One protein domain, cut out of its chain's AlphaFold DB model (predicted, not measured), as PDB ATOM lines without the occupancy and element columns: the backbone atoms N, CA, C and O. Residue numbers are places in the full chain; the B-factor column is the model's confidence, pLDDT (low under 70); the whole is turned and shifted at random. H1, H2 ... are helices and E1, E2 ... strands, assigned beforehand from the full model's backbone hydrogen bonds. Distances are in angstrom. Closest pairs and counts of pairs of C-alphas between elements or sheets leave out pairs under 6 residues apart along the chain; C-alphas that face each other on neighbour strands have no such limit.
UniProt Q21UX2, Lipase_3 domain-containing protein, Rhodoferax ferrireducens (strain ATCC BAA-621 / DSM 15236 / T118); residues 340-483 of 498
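Overview. This is residues 340 to 483 of the 498 residues of the protein "Lipase_3 domain-containing protein" of Rhodoferax ferrireducens (strain ATCC BAA-621 / DSM 15236 / T118) (UniProt Q21UX2). From E3 to E9 the chain winds in stacked, flattened turns, passing at each link between two sheets that lie face to face as a sandwich: E3, E5, E7 and E9 on one side, E4, E6 and E8 on the other. The hairpin of E1 and E2 widens the larger sheet beyond E3, and two helices, H1 and H2, which touch each other, graze that larger sheet; neither is on the smaller one. The printed part has 144 residues with two named helices and nine named strands, in the order H1 E1 E2 H2 E3 E4 E5 E6 E7 E8 E9. The larger sheet, E1 E2 E3 E5 E7 E9, is mixed, and E4 E6 E8 is parallel. The class is mixed, helices and strands, with under half of the residues in named elements; the whole is compact, with a radius of gyration of the C-alphas of 14.3 A and spans of 45 by 32 by 31 A.

Along the chain. Find C-alpha 345 at (196.822, 216.841, 106.575); from there H1 runs 22.1 A to residue 360. Next come E1, residues 373 to 375, and E2, residues 378 to 382, 13.7 A long. H2, residues 397 to 410, spans 19.6 A, and E3, residues 422 to 426, starts at (195.323, 198.467, 116.783) and spans 13.6 A. Then read E4 at 433 to 435, E5 at 443 to 446, E6 at 453 to 455, E7 at 462 to 464, E8 at 471 to 473 and E9 at 480 to 482, ending at (193.521, 212.579, 126.986).

Arrangement. Look first at the larger sheet: E1 and E2 are antiparallel, with N 373 and O 380 2.8 A apart, and E2 and E3 are antiparallel, with N 379 and O 425 at 2.9 A. E3 and E5 are parallel, with N 424 and O 444 at 2.8 A; E5 and E7 have N 464 and O 445 at 2.8 A, and E7 and E9 have N 482 and O 463 at 2.8 A, both pairs parallel. In the smaller sheet, N 434 and O 453 of E4 and E6 are 2.9 A apart, as are N 454 and O 471 of E6 and E8. The parts of the two sheets that face each other are 9.1 A centre to centre, their best planes 10 degrees apart. H1 only grazes the larger sheet with residues 347 to 358, H2 with 404 to 410. H2 touches H1 with residues 397 to 403 alone; the closest C-alphas, of Ala 350 and Tyr 399, are 4.6 A apart, and the helices run opposite ways at a shallow tilt of 34 degrees, only just short of steep. Every O i to N i+4 pair is within hydrogen-bond range in H1, and 7 of 10 in H2.

Size, cuts and confidence. The two C-alphas farthest apart, of Thr 364 and Ala 469, are 45.3 A apart. The printed part has no cut. The links H1 to E1, E2 to H2 and H2 to E3 are long. The mean pLDDT of the printed part is 91.5; look for values under 70 at residues 340 to 342.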
ATOM      1  N   ILE A 340     188.025 214.387 104.416       60.31
ATOM      2  CA  ILE A 340     187.655 213.830 105.706       60.31
ATOM      3  C   ILE A 340     187.404 215.012 106.639       60.31
ATOM      4  O   ILE A 340     188.352 215.642 107.101       60.31
ATOM      5  N   ALA A 341     186.136 215.354 106.874       58.38
ATOM      6  CA  ALA A 341     185.755 216.564 107.602       58.38
ATOM      7  C   ALA A 341     186.362 216.655 109.021       58.38
ATOM      8  O   ALA A 341     186.410 217.752 109.570       58.38
ATOM      9  N   GLY A 342     186.846 215.539 109.589       62.72
ATOM     10  CA  GLY A 342     187.576 215.503 110.859       62.72
ATOM     11  C   GLY A 342     189.111 215.452 110.765       62.72
ATOM     12  O   GLY A 342     189.776 215.835 111.720       62.72
ATOM     13  N   LEU A 343     189.727 215.022 109.652       79.62
ATOM     14  CA  LEU A 343     191.180 214.773 109.611       79.62
ATOM     15  C   LEU A 343     191.965 215.873 108.894       79.62
ATOM     16  O   LEU A 343     191.790 216.127 107.700       79.62
ATOM     17  N   ASN A 344     192.919 216.462 109.618       85.56
ATOM     18  CA  ASN A 344     193.905 217.378 109.054       85.56
ATOM     19  C   ASN A 344     194.937 216.638 108.170       85.56
ATOM     20  O   ASN A 344     195.002 215.408 108.140       85.56
ATOM     21  N   LYS A 345     195.789 217.397 107.466       87.75
ATOM     22  CA  LYS A 345     196.822 216.841 106.575       87.75
ATOM     23  C   LYS A 345     197.768 215.859 107.281       87.75
ATOM     24  O   LYS A 345     198.092 214.830 106.706       87.75
ATOM     25  N   ALA A 346     198.206 216.160 108.507       91.50
ATOM     26  CA  ALA A 346     199.131 215.295 109.243       91.50
ATOM     27  C   ALA A 346     198.493 213.937 109.572       91.50
ATOM     28  O   ALA A 346     199.146 212.905 109.447       91.50
ATOM     29  N   ALA A 347     197.205 213.935 109.916       91.56
ATOM     30  CA  ALA A 347     196.445 212.717 110.154       91.56
ATOM     31  C   ALA A 347     196.302 211.868 108.886       91.56
ATOM     32  O   ALA A 347     196.559 210.668 108.915       91.56
ATOM     33  N   GLN A 348     195.960 212.491 107.754       90.38
ATOM     34  CA  GLN A 348     195.890 211.792 106.465       90.38
ATOM     35  C   GLN A 348     197.255 211.207 106.075       90.38
ATOM     36  O   GLN A 348     197.339 210.033 105.721       90.38
ATOM     37  N   ASP A 349     198.331 211.986 106.223       92.56
ATOM     38  CA  ASP A 349     199.702 211.535 105.963       92.56
ATOM     39  C   ASP A 349     200.081 210.336 106.848       92.56
ATOM     40  O   ASP A 349     200.689 209.386 106.356       92.56
ATOM     41  N   ALA A 350     199.687 210.341 108.126       95.56
ATOM     42  CA  ALA A 350     199.929 209.240 109.056       95.56
ATOM     43  C   ALA A 350     199.145 207.969 108.705       95.56
ATOM     44  O   ALA A 350     199.708 206.876 108.742       95.56
ATOM     45  N   LEU A 351     197.864 208.092 108.349       95.38
ATOM     46  CA  LEU A 351     197.036 206.952 107.940       95.38
ATOM     47  C   LEU A 351     197.557 206.316 106.649       95.38
ATOM     48  O   LEU A 351     197.717 205.098 106.580       95.38
ATOM     49  N   ILE A 352     197.889 207.140 105.651       95.25
ATOM     50  CA  ILE A 352     198.451 206.674 104.381       95.25
ATOM     51  C   ILE A 352     199.816 206.020 104.609       95.25
ATOM     52  O   ILE A 352     200.065 204.940 104.082       95.25
ATOM     53  N   ALA A 353     200.697 206.629 105.412       97.56
ATOM     54  CA  ALA A 353     202.021 206.073 105.685       97.56
ATOM     55  C   ALA A 353     201.955 204.717 106.404       97.56
ATOM     56  O   ALA A 353     202.729 203.817 106.078       97.56
ATOM     57  N   GLN A 354     201.023 204.549 107.348       97.94
ATOM     58  CA  GLN A 354     200.805 203.268 108.023       97.94
ATOM     59  C   GLN A 354     200.251 202.206 107.071       97.94
ATOM     60  O   GLN A 354     200.724 201.072 107.105       97.94
ATOM     61  N   GLY A 355     199.329 202.576 106.177       97.88
ATOM     62  CA  GLY A 355     198.849 201.678 105.126       97.88
ATOM     63  C   GLY A 355     199.966 201.260 104.171       97.88
ATOM     64  O   GLY A 355     200.145 200.072 103.923       97.88
ATOM     65  N   ILE A 356     200.778 202.210 103.696       98.25
ATOM     66  CA  ILE A 356     201.958 201.932 102.861       98.25
ATOM     67  C   ILE A 356     202.897 200.945 103.560       98.25
ATOM     68  O   ILE A 356     203.338 199.987 102.932       98.25
ATOM     69  N   GLU A 357     203.197 201.157 104.845       97.88
ATOM     70  CA  GLU A 357     204.039 200.231 105.604       97.88
ATOM     71  C   GLU A 357     203.412 198.837 105.699       97.88
ATOM     72  O   GLU A 357     204.091 197.840 105.465       97.88
ATOM     73  N   TRP A 358     202.118 198.761 105.998       98.06
ATOM     74  CA  TRP A 358     201.406 197.494 106.098       98.06
ATOM     75  C   TRP A 358     201.422 196.714 104.782       98.06
ATOM     76  O   TRP A 358     201.790 195.542 104.791       98.06
ATOM     77  N   TYR A 359     201.126 197.361 103.649       97.81
ATOM     78  CA  TYR A 359     201.200 196.745 102.319       97.81
ATOM     79  C   TYR A 359     202.631 196.346 101.938       97.81
ATOM     80  O   TYR A 359     202.843 195.280 101.360       97.81
ATOM     81  N   TYR A 360     203.627 197.169 102.283       96.50
ATOM     82  CA  TYR A 360     205.034 196.879 102.001       96.50
ATOM     83  C   TYR A 360     205.498 195.574 102.652       96.50
ATOM     84  O   TYR A 360     206.182 194.769 102.018       96.50
ATOM     85  N   TRP A 361     205.106 195.353 103.909       95.75
ATOM     86  CA  TRP A 361     205.506 194.174 104.674       95.75
ATOM     87  C   TRP A 361     204.568 192.978 104.504       95.75
ATOM     88  O   TRP A 361     204.808 191.954 105.135       95.75
ATOM     89  N   GLN A 362     203.552 193.044 103.641       95.06
ATOM     90  CA  GLN A 362     202.807 191.840 103.282       95.06
ATOM     91  C   GLN A 362     203.725 190.811 102.604       95.06
ATOM     92  O   GLN A 362     204.543 191.148 101.735       95.06
ATOM     93  N   GLY A 363     203.582 189.553 103.022       90.12
ATOM     94  CA  GLY A 363     204.274 188.410 102.441       90.12
ATOM     95  C   GLY A 363     203.623 187.923 101.145       90.12
ATOM     96  O   GLY A 363     202.632 188.468 100.658       90.12
ATOM     97  N   THR A 364     204.167 186.843 100.581       85.12
ATOM     98  CA  THR A 364     203.587 186.172  99.401       85.12
ATOM     99  C   THR A 364     202.243 185.492  99.691       85.12
ATOM    100  O   THR A 364     201.563 185.051  98.769       85.12
ATOM    101  N   ASP A 365     201.882 185.371 100.966       86.56
ATOM    102  CA  ASP A 365     200.632 184.836 101.505       86.56
ATOM    103  C   ASP A 365     199.561 185.911 101.752       86.56
ATOM    104  O   ASP A 365     198.513 185.603 102.321       86.56
ATOM    105  N   TYR A 366     199.794 187.153 101.303       93.75
ATOM    106  CA  TYR A 366     198.804 188.226 101.335       93.75
ATOM    107  C   TYR A 366     197.439 187.742 100.827       93.75
ATOM    108  O   TYR A 366     197.292 187.321  99.675       93.75
ATOM    109  N   ALA A 367     196.428 187.819 101.691       91.94
ATOM    110  CA  ALA A 367     195.121 187.213 101.461       91.94
ATOM    111  C   ALA A 367     194.174 188.091 100.623       91.94
ATOM    112  O   ALA A 367     192.996 187.757 100.484       91.94
ATOM    113  N   GLY A 368     194.665 189.200 100.058       94.00
ATOM    114  CA  GLY A 368     193.839 190.128  99.287       94.00
ATOM    115  C   GLY A 368     192.900 190.958 100.164       94.00
ATOM    116  O   GLY A 368     191.795 191.282  99.745       94.00
ATOM    117  N   GLN A 369     193.299 191.254 101.401       94.94
ATOM    118  CA  GLN A 369     192.523 192.064 102.334       94.94
ATOM    119  C   GLN A 369     192.935 193.540 102.295       94.94
ATOM    120  O   GLN A 369     194.110 193.869 102.147       94.94
ATOM    121  N   GLU A 370     191.963 194.432 102.445       97.50
ATOM    122  CA  GLU A 370     192.201 195.870 102.577       97.50
ATOM    123  C   GLU A 370     192.721 196.202 103.988       97.50
ATOM    124  O   GLU A 370     192.384 195.520 104.960       97.50
ATOM    125  N   PHE A 371     193.519 197.261 104.115       97.81
ATOM    126  CA  PHE A 371     194.118 197.681 105.383       97.81
ATOM    127  C   PHE A 371     193.076 198.254 106.349       97.81
ATOM    128  O   PHE A 371     193.083 197.950 107.544       97.81
ATOM    129  N   PHE A 372     192.151 199.074 105.842       97.06
ATOM    130  CA  PHE A 372     191.134 199.709 106.669       97.06
ATOM    131  C   PHE A 372     189.821 198.927 106.680       97.06
ATOM    132  O   PHE A 372     189.246 198.610 105.642       97.06
ATOM    133  N   THR A 373     189.251 198.737 107.866       96.00
ATOM    134  CA  THR A 373     187.818 198.470 108.039       96.00
ATOM    135  C   THR A 373     187.105 199.793 108.311       96.00
ATOM    136  O   THR A 373     187.500 200.517 109.222       96.00
ATOM    137  N   GLN A 374     186.049 200.113 107.561       93.44
ATOM    138  CA  GLN A 374     185.270 201.337 107.768       93.44
ATOM    139  C   GLN A 374     183.827 201.015 108.171       93.44
ATOM    140  O   GLN A 374     183.138 200.264 107.482       93.44
ATOM    141  N   SER A 375     183.353 201.625 109.260       92.81
ATOM    142  CA  SER A 375     181.954 201.596 109.702       92.81
ATOM    143  C   SER A 375     181.467 203.024 109.939       92.81
ATOM    144  O   SER A 375     181.781 203.655 110.949       92.81
ATOM    145  N   GLY A 376     180.743 203.584 108.967       90.00
ATOM    146  CA  GLY A 376     180.402 205.008 108.975       90.00
ATOM    147  C   GLY A 376     181.661 205.886 108.991       90.00
ATOM    148  O   GLY A 376     182.489 205.804 108.085       90.00
ATOM    149  N   ALA A 377     181.795 206.722 110.022       89.75
ATOM    150  CA  ALA A 377     182.956 207.587 110.245       89.75
ATOM    151  C   ALA A 377     184.104 206.901 111.011       89.75
ATOM    152  O   ALA A 377     185.168 207.488 111.173       89.75
ATOM    153  N   LEU A 378     183.909 205.677 111.503       93.12
ATOM    154  CA  LEU A 378     184.941 204.949 112.228       93.12
ATOM    155  C   LEU A 378     185.825 204.174 111.245       93.12
ATOM    156  O   LEU A 378     185.335 203.315 110.508       93.12
ATOM    157  N   LEU A 379     187.124 204.456 111.278       94.81
ATOM    158  CA  LEU A 379     188.165 203.714 110.577       94.81
ATOM    159  C   LEU A 379     188.939 202.875 111.592       94.81
ATOM    160  O   LEU A 379     189.427 203.396 112.594       94.81
ATOM    161  N   GLN A 380     189.068 201.584 111.329       97.69
ATOM    162  CA  GLN A 380     189.764 200.657 112.207       97.69
ATOM    163  C   GLN A 380     190.764 199.807 111.432       97.69
ATOM    164  O   GLN A 380     190.453 199.323 110.343       97.69
ATOM    165  N   TYR A 381     191.945 199.593 112.004       98.06
ATOM    166  CA  TYR A 381     193.012 198.809 111.379       98.06
ATOM    167  C   TYR A 381     193.991 198.261 112.420       98.06
ATOM    168  O   TYR A 381     194.049 198.742 113.552       98.06
ATOM    169  N   THR A 382     194.761 197.252 112.021       98.00
ATOM    170  CA  THR A 382     195.912 196.755 112.781       98.00
ATOM    171  C   THR A 382     197.177 197.228 112.073       98.00
ATOM    172  O   THR A 382     197.287 197.078 110.861       98.00
ATOM    173  N   SER A 383     198.123 197.833 112.789       97.56
ATOM    174  CA  SER A 383     199.387 198.285 112.198       97.56
ATOM    175  C   SER A 383     200.228 197.099 111.704       97.56
ATOM    176  O   SER A 383     200.015 195.960 112.115       97.56
ATOM    177  N   ALA A 384     201.234 197.351 110.858       97.06
ATOM    178  CA  ALA A 384     202.150 196.303 110.391       97.06
ATOM    179  C   ALA A 384     202.804 195.525 111.552       97.06
ATOM    180  O   ALA A 384     202.970 194.309 111.480       97.06
ATOM    181  N   ILE A 385     203.133 196.224 112.643       94.56
ATOM    182  CA  ILE A 385     203.666 195.616 113.869       94.56
ATOM    183  C   ILE A 385     202.584 194.838 114.610       94.56
ATOM    184  O   ILE A 385     202.851 193.724 115.050       94.56
ATOM    185  N   GLY A 386     201.375 195.392 114.724       96.12
ATOM    186  CA  GLY A 386     200.264 194.713 115.383       96.12
ATOM    187  C   GLY A 386     199.851 193.419 114.687       96.12
ATOM    188  O   GLY A 386     199.448 192.472 115.355       96.12
ATOM    189  N   ASP A 387     199.988 193.334 113.365       95.56
ATOM    190  CA  ASP A 387     199.773 192.092 112.610       95.56
ATOM    191  C   ASP A 387     200.979 191.141 112.663       95.56
ATOM    192  O   ASP A 387     200.914 190.028 112.148       95.56
ATOM    193  N   GLY A 388     202.078 191.547 113.309       94.62
ATOM    194  CA  GLY A 388     203.289 190.741 113.420       94.62
ATOM    195  C   GLY A 388     203.995 190.528 112.081       94.62
ATOM    196  O   GLY A 388     204.688 189.522 111.917       94.62
ATOM    197  N   LEU A 389     203.827 191.448 111.121       94.25
ATOM    198  CA  LEU A 389     204.448 191.332 109.803       94.25
ATOM    199  C   LEU A 389     205.973 191.347 109.943       94.25
ATOM    200  O   LEU A 389     206.571 192.281 110.487       94.25
ATOM    201  N   GLN A 390     206.610 190.283 109.457       92.31
ATOM    202  CA  GLN A 390     208.040 190.066 109.634       92.31
ATOM    203  C   GLN A 390     208.840 191.240 109.058       92.31
ATOM    204  O   GLN A 390     208.666 191.615 107.908       92.31
ATOM    205  N   GLY A 391     209.739 191.819 109.854       91.06
ATOM    206  CA  GLY A 391     210.617 192.900 109.400       91.06
ATOM    207  C   GLY A 391     210.015 194.306 109.436       91.06
ATOM    208  O   GLY A 391     210.764 195.248 109.175       91.06
ATOM    209  N   ALA A 392     208.739 194.475 109.815       94.00
ATOM    210  CA  ALA A 392     208.112 195.787 109.981       94.00
ATOM    211  C   ALA A 392     208.944 196.725 110.879       94.00
ATOM    212  O   ALA A 392     209.440 196.327 111.934       94.00
ATOM    213  N   GLN A 393     209.121 197.979 110.445       93.25
ATOM    214  CA  GLN A 393     210.122 198.900 111.018       93.25
ATOM    215  C   GLN A 393     209.530 200.087 111.786       93.25
ATOM    216  O   GLN A 393     210.288 200.862 112.367       93.25
ATOM    217  N   ASN A 394     208.208 200.261 111.781       94.25
ATOM    218  CA  ASN A 394     207.539 201.452 112.300       94.25
ATOM    219  C   ASN A 394     208.040 202.772 111.691       94.25
ATOM    220  O   ASN A 394     208.111 203.793 112.377       94.25
ATOM    221  N   LYS A 395     208.410 202.798 110.408       96.19
ATOM    222  CA  LYS A 395     208.798 204.051 109.736       96.19
ATOM    223  C   LYS A 395     207.635 205.035 109.681       96.19
ATOM    224  O   LYS A 395     207.845 206.245 109.773       96.19
ATOM    225  N   ALA A 396     206.408 204.520 109.593       97.19
ATOM    226  CA  ALA A 396     205.197 205.331 109.631       97.19
ATOM    227  C   ALA A 396     205.038 206.139 110.940       97.19
ATOM    228  O   ALA A 396     204.361 207.172 110.936       97.19
ATOM    229  N   ALA A 397     205.721 205.753 112.031       96.31
ATOM    230  CA  ALA A 397     205.731 206.488 113.298       96.31
ATOM    231  C   ALA A 397     206.110 207.964 113.142       96.31
ATOM    232  O   ALA A 397     205.569 208.808 113.853       96.31
ATOM    233  N   ALA A 398     207.016 208.296 112.216       96.56
ATOM    234  CA  ALA A 398     207.433 209.679 111.995       96.56
ATOM    235  C   ALA A 398     206.251 210.581 111.593       96.56
ATOM    236  O   ALA A 398     206.160 211.714 112.059       96.56
ATOM    237  N   TYR A 399     205.312 210.064 110.796       96.56
ATOM    238  CA  TYR A 399     204.102 210.790 110.398       96.56
ATOM    239  C   TYR A 399     203.046 210.763 111.502       96.56
ATOM    240  O   TYR A 399     202.439 211.793 111.789       96.56
ATOM    241  N   ALA A 400     202.870 209.617 112.171       96.38
ATOM    242  CA  ALA A 400     201.947 209.500 113.299       96.38
ATOM    243  C   ALA A 400     202.291 210.485 114.429       96.38
ATOM    244  O   ALA A 400     201.395 211.112 114.982       96.38
ATOM    245  N   LYS A 401     203.577 210.715 114.716       95.81
ATOM    246  CA  LYS A 401     204.015 211.718 115.701       95.81
ATOM    247  C   LYS A 401     203.612 213.142 115.337       95.81
ATOM    248  O   LYS A 401     203.106 213.866 116.186       95.81
ATOM    249  N   LEU A 402     203.770 213.525 114.068       95.06
ATOM    250  CA  LEU A 402     203.364 214.851 113.583       95.06
ATOM    251  C   LEU A 402     201.857 215.093 113.725       95.06
ATOM    252  O   LEU A 402     201.430 216.243 113.820       95.06
ATOM    253  N   TRP A 403     201.062 214.024 113.732       93.56
ATOM    254  CA  TRP A 403     199.631 214.089 113.987       93.56
ATOM    255  C   TRP A 403     199.298 214.086 115.485       93.56
ATOM    256  O   TRP A 403     198.578 214.972 115.945       93.56
ATOM    257  N   LEU A 404     199.809 213.113 116.240       93.69
ATOM    258  CA  LEU A 404     199.363 212.837 117.607       93.69
ATOM    259  C   LEU A 404     199.995 213.745 118.662       93.69
ATOM    260  O   LEU A 404     199.316 214.107 119.621       93.69
ATOM    261  N   ASP A 405     201.264 214.134 118.513       93.06
ATOM    262  CA  ASP A 405     201.951 214.929 119.539       93.06
ATOM    263  C   ASP A 405     201.278 216.303 119.755       93.06
ATOM    264  O   ASP A 405     201.071 216.674 120.912       93.06
ATOM    265  N   PRO A 406     200.837 217.041 118.709       91.25
ATOM    266  CA  PRO A 406     200.038 218.253 118.895       91.25
ATOM    267  C   PRO A 406     198.699 218.014 119.603       91.25
ATOM    268  O   PRO A 406     198.270 218.871 120.374       91.25
ATOM    269  N   MET A 407     198.047 216.868 119.361       88.88
ATOM    270  CA  MET A 407     196.803 216.517 120.055       88.88
ATOM    271  C   MET A 407     197.082 216.278 121.540       88.88
ATOM    272  O   MET A 407     196.465 216.915 122.380       88.88
ATOM    273  N   ALA A 408     198.085 215.463 121.875       87.19
ATOM    274  CA  ALA A 408     198.516 215.246 123.259       87.19
ATOM    275  C   ALA A 408     198.894 216.549 123.978       87.19
ATOM    276  O   ALA A 408     198.519 216.757 125.134       87.19
ATOM    277  N   ALA A 409     199.623 217.437 123.296       89.06
ATOM    278  CA  ALA A 409     200.065 218.714 123.846       89.06
ATOM    279  C   ALA A 409     198.900 219.637 124.217       89.06
ATOM    280  O   ALA A 409     199.000 220.373 125.200       89.06
ATOM    281  N   ALA A 410     197.776 219.561 123.496       86.50
ATOM    282  CA  ALA A 410     196.554 220.277 123.863       86.50
ATOM    283  C   ALA A 410     195.985 219.826 125.227       86.50
ATOM    284  O   ALA A 410     195.293 220.601 125.884       86.50
ATOM    285  N   HIS A 411     196.345 218.622 125.684       82.50
ATOM    286  CA  HIS A 411     195.991 218.052 126.988       82.50
ATOM    287  C   HIS A 411     197.184 217.995 127.965       82.50
ATOM    288  O   HIS A 411     197.203 217.161 128.865       82.50
ATOM    289  N   GLY A 412     198.204 218.846 127.788       84.00
ATOM    290  CA  GLY A 412     199.336 218.967 128.722       84.00
ATOM    291  C   GLY A 412     200.425 217.893 128.588       84.00
ATOM    292  O   GLY A 412     201.410 217.916 129.324       84.00
ATOM    293  N   ALA A 413     200.306 216.970 127.631       84.69
ATOM    294  CA  ALA A 413     201.274 215.895 127.443       84.69
ATOM    295  C   ALA A 413     202.383 216.243 126.440       84.69
ATOM    296  O   ALA A 413     202.174 216.958 125.467       84.69
ATOM    297  N   TYR A 414     203.579 215.683 126.637       82.50
ATOM    298  CA  TYR A 414     204.716 215.914 125.735       82.50
ATOM    299  C   TYR A 414     204.642 215.135 124.410       82.50
ATOM    300  O   TYR A 414     205.396 215.444 123.491       82.50
ATOM    301  N   GLY A 415     203.773 214.126 124.314       85.81
ATOM    302  CA  GLY A 415     203.573 213.321 123.110       85.81
ATOM    303  C   GLY A 415     202.890 211.988 123.407       85.81
ATOM    304  O   GLY A 415     202.676 211.644 124.573       85.81
ATOM    305  N   VAL A 416     202.583 211.235 122.349       87.94
ATOM    306  CA  VAL A 416     201.956 209.903 122.437       87.94
ATOM    307  C   VAL A 416     202.854 208.846 121.792       87.94
ATOM    308  O   VAL A 416     203.611 209.106 120.849       87.94
ATOM    309  N   GLY A 417     202.811 207.628 122.337       88.44
ATOM    310  CA  GLY A 417     203.415 206.460 121.700       88.44
ATOM    311  C   GLY A 417     202.785 206.178 120.330       88.44
ATOM    312  O   GLY A 417     201.626 206.487 120.087       88.44
ATOM    313  N   THR A 418     203.548 205.578 119.422       89.69
ATOM    314  CA  THR A 418     203.079 205.221 118.066       89.69
ATOM    315  C   THR A 418     203.260 203.734 117.774       89.69
ATOM    316  O   THR A 418     203.313 203.319 116.623       89.69
ATOM    317  N   THR A 419     203.451 202.930 118.818       91.81
ATOM    318  CA  THR A 419     203.679 201.481 118.731       91.81
ATOM    319  C   THR A 419     202.430 200.675 119.072       91.81
ATOM    320  O   THR A 419     202.536 199.466 119.223       91.81
ATOM    321  N   TYR A 420     201.274 201.333 119.210       95.06
ATOM    322  CA  TYR A 420     199.997 200.661 119.425       95.06
ATOM    323  C   TYR A 420     199.673 199.752 118.239       95.06
ATOM    324  O   TYR A 420     199.902 200.092 117.069       95.06
ATOM    325  N   GLU A 421     199.164 198.572 118.559       97.69
ATOM    326  CA  GLU A 421     198.953 197.503 117.592       97.69
ATOM    327  C   GLU A 421     197.677 197.731 116.786       97.69
ATOM    328  O   GLU A 421     197.673 197.494 115.577       97.69
ATOM    329  N   GLN A 422     196.618 198.237 117.416       98.25
ATOM    330  CA  GLN A 422     195.323 198.467 116.783       98.25
ATOM    331  C   GLN A 422     194.854 199.907 116.941       98.25
ATOM    332  O   GLN A 422     194.979 200.523 117.996       98.25
ATOM    333  N   TRP A 423     194.312 200.449 115.857       98.00
ATOM    334  CA  TRP A 423     193.929 201.847 115.753       98.00
ATOM    335  C   TRP A 423     192.440 201.972 115.471       98.00
ATOM    336  O   TRP A 423     191.890 201.266 114.623       98.00
ATOM    337  N   ASN A 424     191.815 202.917 116.164       97.44
ATOM    338  CA  ASN A 424     190.397 203.233 116.100       97.44
ATOM    339  C   ASN A 424     190.264 204.748 115.914       97.44
ATOM    340  O   ASN A 424     190.482 205.516 116.847       97.44
ATOM    341  N   VAL A 425     189.964 205.196 114.700       95.00
ATOM    342  CA  VAL A 425     190.051 206.611 114.322       95.00
ATOM    343  C   VAL A 425     188.692 207.110 113.858       95.00
ATOM    344  O   VAL A 425     188.141 206.603 112.878       95.00
ATOM    345  N   ASN A 426     188.168 208.135 114.526       92.56
ATOM    346  CA  ASN A 426     187.051 208.906 114.004       92.56
ATOM    347  C   ASN A 426     187.553 209.785 112.851       92.56
ATOM    348  O   ASN A 426     188.402 210.660 113.024       92.56
ATOM    349  N   THR A 427     187.044 209.538 111.651       89.19
ATOM    350  CA  THR A 427     187.336 210.334 110.456       89.19
ATOM    351  C   THR A 427     186.234 211.381 110.214       89.19
ATOM    352  O   THR A 427     186.387 212.331 109.453       89.19
ATOM    353  N   GLY A 428     185.096 211.291 110.894       86.06
ATOM    354  CA  GLY A 428     183.986 212.224 110.731       86.06
ATOM    355  C   GLY A 428     183.996 213.388 111.718       86.06
ATOM    356  O   GLY A 428     184.882 213.553 112.548       86.06
ATOM    357  N   THR A 429     182.936 214.189 111.633       82.75
ATOM    358  CA  THR A 429     182.545 215.172 112.659       82.75
ATOM    359  C   THR A 429     181.424 214.653 113.563       82.75
ATOM    360  O   THR A 429     181.015 215.330 114.498       82.75
ATOM    361  N   SER A 430     180.873 213.477 113.254       85.38
ATOM    362  CA  SER A 430     179.840 212.824 114.058       85.38
ATOM    363  C   SER A 430     180.476 211.887 115.076       85.38
ATOM    364  O   SER A 430     181.548 211.340 114.827       85.38
ATOM    365  N   ALA A 431     179.783 211.681 116.194       88.88
ATOM    366  CA  ALA A 431     180.170 210.709 117.205       88.88
ATOM    367  C   ALA A 431     180.317 209.302 116.612       88.88
ATOM    368  O   ALA A 431     179.522 208.882 115.763       88.88
ATOM    369  N   VAL A 432     181.302 208.562 117.114       92.94
ATOM    370  CA  VAL A 432     181.506 207.145 116.810       92.94
ATOM    371  C   VAL A 432     181.551 206.331 118.097       92.94
ATOM    372  O   VAL A 432     181.937 206.826 119.156       92.94
ATOM    373  N   THR A 433     181.173 205.059 117.991       95.62
ATOM    374  CA  THR A 433     181.359 204.065 119.047       95.62
ATOM    375  C   THR A 433     182.398 203.061 118.577       95.62
ATOM    376  O   THR A 433     182.211 202.450 117.524       95.62
ATOM    377  N   ALA A 434     183.470 202.881 119.344       96.44
ATOM    378  CA  ALA A 434     184.502 201.891 119.070       96.44
ATOM    379  C   ALA A 434     184.867 201.133 120.347       96.44
ATOM    380  O   ALA A 434     185.003 201.712 121.420       96.44
ATOM    381  N   THR A 435     185.064 199.832 120.207       96.56
ATOM    382  CA  THR A 435     185.624 198.965 121.242       96.56
ATOM    383  C   THR A 435     186.911 198.347 120.709       96.56
ATOM    384  O   THR A 435     187.089 198.300 119.485       96.56
ATOM    385  N   ALA A 436     187.774 197.839 121.590       96.94
ATOM    386  CA  ALA A 436     188.969 197.100 121.193       96.94
ATOM    387  C   ALA A 436     188.632 196.040 120.128       96.94
ATOM    388  O   ALA A 436     187.647 195.306 120.266       96.94
ATOM    389  N   ARG A 437     189.410 195.991 119.036       95.62
ATOM    390  CA  ARG A 437     189.177 194.995 117.968       95.62
ATOM    391  C   ARG A 437     189.605 193.602 118.425       95.62
ATOM    392  O   ARG A 437     188.962 192.620 118.072       95.62
ATOM    393  N   ASP A 438     190.692 193.551 119.182       97.06
ATOM    394  CA  ASP A 438     191.257 192.387 119.845       97.06
ATOM    395  C   ASP A 438     191.710 192.838 121.238       97.06
ATOM    396  O   ASP A 438     192.575 193.705 121.353       97.06
ATOM    397  N   ALA A 439     191.079 192.311 122.288       95.75
ATOM    398  CA  ALA A 439     191.344 192.747 123.658       95.75
ATOM    399  C   ALA A 439     192.780 192.425 124.103       95.75
ATOM    400  O   ALA A 439     193.332 193.144 124.931       95.75
ATOM    401  N   ASP A 440     193.416 191.419 123.497       96.31
ATOM    402  CA  ASP A 440     194.790 191.015 123.802       96.31
ATOM    403  C   ASP A 440     195.846 191.880 123.082       96.31
ATOM    404  O   ASP A 440     197.040 191.578 123.144       96.31
ATOM    405  N   LYS A 441     195.431 192.950 122.387       97.19
ATOM    406  CA  LYS A 441     196.313 193.896 121.690       97.19
ATOM    407  C   LYS A 441     196.138 195.312 122.208       97.19
ATOM    408  O   LYS A 441     195.030 195.745 122.515       97.19
ATOM    409  N   SER A 442     197.238 196.056 122.217       96.81
ATOM    410  CA  SER A 442     197.235 197.473 122.584       96.81
ATOM    411  C   SER A 442     196.467 198.320 121.564       96.81
ATOM    412  O   SER A 442     196.645 198.184 120.347       96.81
ATOM    413  N   GLN A 443     195.627 199.220 122.065       97.19
ATOM    414  CA  GLN A 443     194.740 200.072 121.286       97.19
ATOM    415  C   GLN A 443     195.158 201.540 121.352       97.19
ATOM    416  O   GLN A 443     195.595 202.060 122.379       97.19
ATOM    417  N   ILE A 444     194.902 202.251 120.260       97.31
ATOM    418  CA  ILE A 444     194.779 203.705 120.248       97.31
ATOM    419  C   ILE A 444     193.414 204.103 119.698       97.31
ATOM    420  O   ILE A 444     192.998 203.657 118.624       97.31
ATOM    421  N   PHE A 445     192.730 204.972 120.433       96.31
ATOM    422  CA  PHE A 445     191.490 205.612 120.023       96.31
ATOM    423  C   PHE A 445     191.751 207.093 119.768       96.31
ATOM    424  O   PHE A 445     192.314 207.777 120.622       96.31
ATOM    425  N   VAL A 446     191.349 207.586 118.598       94.44
ATOM    426  CA  VAL A 446     191.477 208.999 118.228       94.44
ATOM    427  C   VAL A 446     190.107 209.540 117.837       94.44
ATOM    428  O   VAL A 446     189.555 209.175 116.795       94.44
ATOM    429  N   GLY A 447     189.559 210.382 118.708       90.94
ATOM    430  CA  GLY A 447     188.285 211.075 118.560       90.94
ATOM    431  C   GLY A 447     188.384 212.377 117.765       90.94
ATOM    432  O   GLY A 447     189.468 212.787 117.339       90.94
ATOM    433  N   GLN A 448     187.232 213.007 117.536       84.62
ATOM    434  CA  GLN A 448     187.078 214.275 116.814       84.62
ATOM    435  C   GLN A 448     186.021 215.151 117.509       84.62
ATOM    436  O   GLN A 448     185.882 215.147 118.720       84.62
ATOM    437  N   GLY A 449     185.289 215.984 116.768       77.19
ATOM    438  CA  GLY A 449     184.304 216.906 117.333       77.19
ATOM    439  C   GLY A 449     182.944 216.283 117.672       77.19
ATOM    440  O   GLY A 449     181.953 217.001 117.556       77.19
ATOM    441  N   GLY A 450     182.850 214.996 118.015       81.25
ATOM    442  CA  GLY A 450     181.596 214.339 118.406       81.25
ATOM    443  C   GLY A 450     181.693 213.709 119.795       81.25
ATOM    444  O   GLY A 450     182.775 213.404 120.244       81.25
ATOM    445  N   ALA A 451     180.563 213.475 120.472       88.12
ATOM    446  CA  ALA A 451     180.542 212.767 121.758       88.12
ATOM    447  C   ALA A 451     180.830 211.267 121.566       88.12
ATOM    448  O   ALA A 451     179.916 210.477 121.310       88.12
ATOM    449  N   GLU A 452     182.098 210.883 121.614       90.81
ATOM    450  CA  GLU A 452     182.556 209.534 121.318       90.81
ATOM    451  C   GLU A 452     182.251 208.531 122.435       90.81
ATOM    452  O   GLU A 452     182.052 208.866 123.603       90.81
ATOM    453  N   THR A 453     182.188 207.251 122.071       93.69
ATOM    454  CA  THR A 453     182.122 206.142 123.030       93.69
ATOM    455  C   THR A 453     183.249 205.167 122.737       93.69
ATOM    456  O   THR A 453     183.180 204.433 121.750       93.69
ATOM    457  N   PHE A 454     184.277 205.163 123.582       95.25
ATOM    458  CA  PHE A 454     185.463 204.328 123.409       95.25
ATOM    459  C   PHE A 454     185.664 203.378 124.582       95.25
ATOM    460  O   PHE A 454     185.520 203.757 125.745       95.25
ATOM    461  N   THR A 455     185.989 202.127 124.270       95.81
ATOM    462  CA  THR A 455     186.273 201.086 125.264       95.81
ATOM    463  C   THR A 455     187.507 200.298 124.845       95.81
ATOM    464  O   THR A 455     187.475 199.624 123.814       95.81
ATOM    465  N   GLY A 456     188.576 200.404 125.628       95.44
ATOM    466  CA  GLY A 456     189.815 199.658 125.437       95.44
ATOM    467  C   GLY A 456     189.715 198.175 125.805       95.44
ATOM    468  O   GLY A 456     188.631 197.660 126.098       95.44
ATOM    469  N   GLY A 457     190.838 197.483 125.665       95.44
ATOM    470  CA  GLY A 457     191.015 196.047 125.837       95.44
ATOM    471  C   GLY A 457     191.656 195.689 127.176       95.44
ATOM    472  O   GLY A 457     191.390 196.312 128.201       95.44
ATOM    473  N   ASP A 458     192.478 194.641 127.161       96.00
ATOM    474  CA  ASP A 458     193.128 194.088 128.351       96.00
ATOM    475  C   ASP A 458     194.589 194.560 128.518       96.00
ATOM    476  O   ASP A 458     195.226 194.295 129.546       96.00
ATOM    477  N   LEU A 459     195.145 195.242 127.507       95.12
ATOM    478  CA  LEU A 459     196.495 195.813 127.514       95.12
ATOM    479  C   LEU A 459     196.464 197.328 127.739       95.12
ATOM    480  O   LEU A 459     195.413 197.940 127.767       95.12
ATOM    481  N   GLY A 460     197.644 197.929 127.943       92.56
ATOM    482  CA  GLY A 460     197.739 199.373 128.157       92.56
ATOM    483  C   GLY A 460     197.383 200.153 126.894       92.56
ATOM    484  O   GLY A 460     198.148 200.139 125.921       92.56
ATOM    485  N   ASP A 461     196.264 200.862 126.955       94.88
ATOM    486  CA  ASP A 461     195.667 201.569 125.834       94.88
ATOM    487  C   ASP A 461     195.827 203.084 125.943       94.88
ATOM    488  O   ASP A 461     196.104 203.660 127.004       94.88
ATOM    489  N   VAL A 462     195.625 203.764 124.813       94.81
ATOM    490  CA  VAL A 462     195.514 205.220 124.789       94.81
ATOM    491  C   VAL A 462     194.233 205.688 124.127       94.81
ATOM    492  O   VAL A 462     193.849 205.245 123.047       94.81
ATOM    493  N   ILE A 463     193.591 206.657 124.765       93.25
ATOM    494  CA  ILE A 463     192.411 207.329 124.246       93.25
ATOM    495  C   ILE A 463     192.738 208.813 124.138       93.25
ATOM    496  O   ILE A 463     192.999 209.464 125.143       93.25
ATOM    497  N   ILE A 464     192.726 209.351 122.923       91.44
ATOM    498  CA  ILE A 464     192.769 210.789 122.657       91.44
ATOM    499  C   ILE A 464     191.374 211.176 122.183       91.44
ATOM    500  O   ILE A 464     191.060 211.061 120.997       91.44
ATOM    501  N   ALA A 465     190.515 211.559 123.119       83.56
ATOM    502  CA  ALA A 465     189.182 212.041 122.799       83.56
ATOM    503  C   ALA A 465     189.257 213.479 122.279       83.56
ATOM    504  O   ALA A 465     190.184 214.223 122.620       83.56
ATOM    505  N   GLY A 466     188.316 213.851 121.415       78.75
ATOM    506  CA  GLY A 466     188.236 215.221 120.944       78.75
ATOM    507  C   GLY A 466     187.437 216.108 121.898       78.75
ATOM    508  O   GLY A 466     187.542 216.017 123.123       78.75
ATOM    509  N   ASP A 467     186.677 217.028 121.319       74.69
ATOM    510  CA  ASP A 467     185.774 217.888 122.081       74.69
ATOM    511  C   ASP A 467     184.463 217.141 122.389       74.69
ATOM    512  O   ASP A 467     184.166 216.132 121.765       74.69
ATOM    513  N   TRP A 468     183.607 217.721 123.241       79.12
ATOM    514  CA  TRP A 468     182.292 217.198 123.669       79.12
ATOM    515  C   TRP A 468     182.331 216.204 124.836       79.12
ATOM    516  O   TRP A 468     183.285 216.195 125.606       79.12
ATOM    517  N   ALA A 469     181.178 215.579 125.108       84.12
ATOM    518  CA  ALA A 469     180.892 214.763 126.284       84.12
ATOM    519  C   ALA A 469     181.054 213.277 125.960       84.12
ATOM    520  O   ALA A 469     180.083 212.610 125.599       84.12
ATOM    521  N   ASP A 470     182.282 212.789 126.071       87.19
ATOM    522  CA  ASP A 470     182.653 211.431 125.697       87.19
ATOM    523  C   ASP A 470     182.382 210.399 126.803       87.19
ATOM    524  O   ASP A 470     182.415 210.671 128.006       87.19
ATOM    525  N   THR A 471     182.140 209.157 126.396       90.75
ATOM    526  CA  THR A 471     182.057 207.995 127.290       90.75
ATOM    527  C   THR A 471     183.279 207.118 127.060       90.75
ATOM    528  O   THR A 471     183.362 206.421 126.051       90.75
ATOM    529  N   LEU A 472     184.248 207.177 127.972       90.12
ATOM    530  CA  LEU A 472     185.582 206.615 127.767       90.12
ATOM    531  C   LEU A 472     185.908 205.596 128.862       90.12
ATOM    532  O   LEU A 472     185.818 205.892 130.052       90.12
ATOM    533  N   SER A 473     186.335 204.407 128.456       91.31
ATOM    534  CA  SER A 473     186.842 203.366 129.348       91.31
ATOM    535  C   SER A 473     188.138 202.814 128.769       91.31
ATOM    536  O   SER A 473     188.154 202.390 127.617       91.31
ATOM    537  N   GLY A 474     189.220 202.849 129.550       86.75
ATOM    538  CA  GLY A 474     190.510 202.283 129.151       86.75
ATOM    539  C   GLY A 474     190.502 200.754 129.072       86.75
ATOM    540  O   GLY A 474     191.244 200.193 128.285       86.75
ATOM    541  N   GLY A 475     189.572 200.098 129.774       89.75
ATOM    542  CA  GLY A 475     189.545 198.646 129.888       89.75
ATOM    543  C   GLY A 475     190.321 198.178 131.119       89.75
ATOM    544  O   GLY A 475     190.179 198.762 132.197       89.75
ATOM    545  N   ALA A 476     191.060 197.079 130.983       88.50
ATOM    546  CA  ALA A 476     191.983 196.614 132.014       88.50
ATOM    547  C   ALA A 476     193.392 197.183 131.775       88.50
ATOM    548  O   ALA A 476     193.697 197.658 130.694       88.50
ATOM    549  N   SER A 477     194.292 197.024 132.754       89.19
ATOM    550  CA  SER A 477     195.681 197.518 132.710       89.19
ATOM    551  C   SER A 477     195.823 199.030 132.961       89.19
ATOM    552  O   SER A 477     194.962 199.661 133.565       89.19
ATOM    553  N   ASN A 478     197.008 199.576 132.669       87.62
ATOM    554  CA  ASN A 478     197.335 200.987 132.861       87.62
ATOM    555  C   ASN A 478     197.108 201.766 131.564       87.62
ATOM    556  O   ASN A 478     197.996 201.798 130.706       87.62
ATOM    557  N   ASP A 479     195.979 202.461 131.491       90.25
ATOM    558  CA  ASP A 479     195.590 203.233 130.313       90.25
ATOM    559  C   ASP A 479     195.898 204.720 130.454       90.25
ATOM    560  O   ASP A 479     196.007 205.285 131.550       90.25
ATOM    561  N   THR A 480     196.024 205.384 129.309       90.62
ATOM    562  CA  THR A 480     196.215 206.833 129.232       90.62
ATOM    563  C   THR A 480     195.054 207.477 128.486       90.62
ATOM    564  O   THR A 480     194.824 207.185 127.317       90.62
ATOM    565  N   ILE A 481     194.339 208.393 129.138       87.88
ATOM    566  CA  ILE A 481     193.200 209.098 128.539       87.88
ATOM    567  C   ILE A 481     193.496 210.599 128.486       87.88
ATOM    568  O   ILE A 481     193.706 211.245 129.514       87.88
ATOM    569  N   TYR A 482     193.478 211.152 127.277       87.06
ATOM    570  CA  TYR A 482     193.521 212.579 126.986       87.06
ATOM    571  C   TYR A 482     192.111 213.025 126.594       87.06
ATOM    572  O   TYR A 482     191.616 212.664 125.531       87.06
ATOM    573  N   ALA A 483     191.451 213.766 127.482       81.31
ATOM    574  CA  ALA A 483     190.101 214.288 127.282       81.31
ATOM    575  C   ALA A 483     189.976 215.685 127.910       81.31
ATOM    576  O   ALA A 483     190.807 216.088 128.733       81.31
TER     577      ALA A 483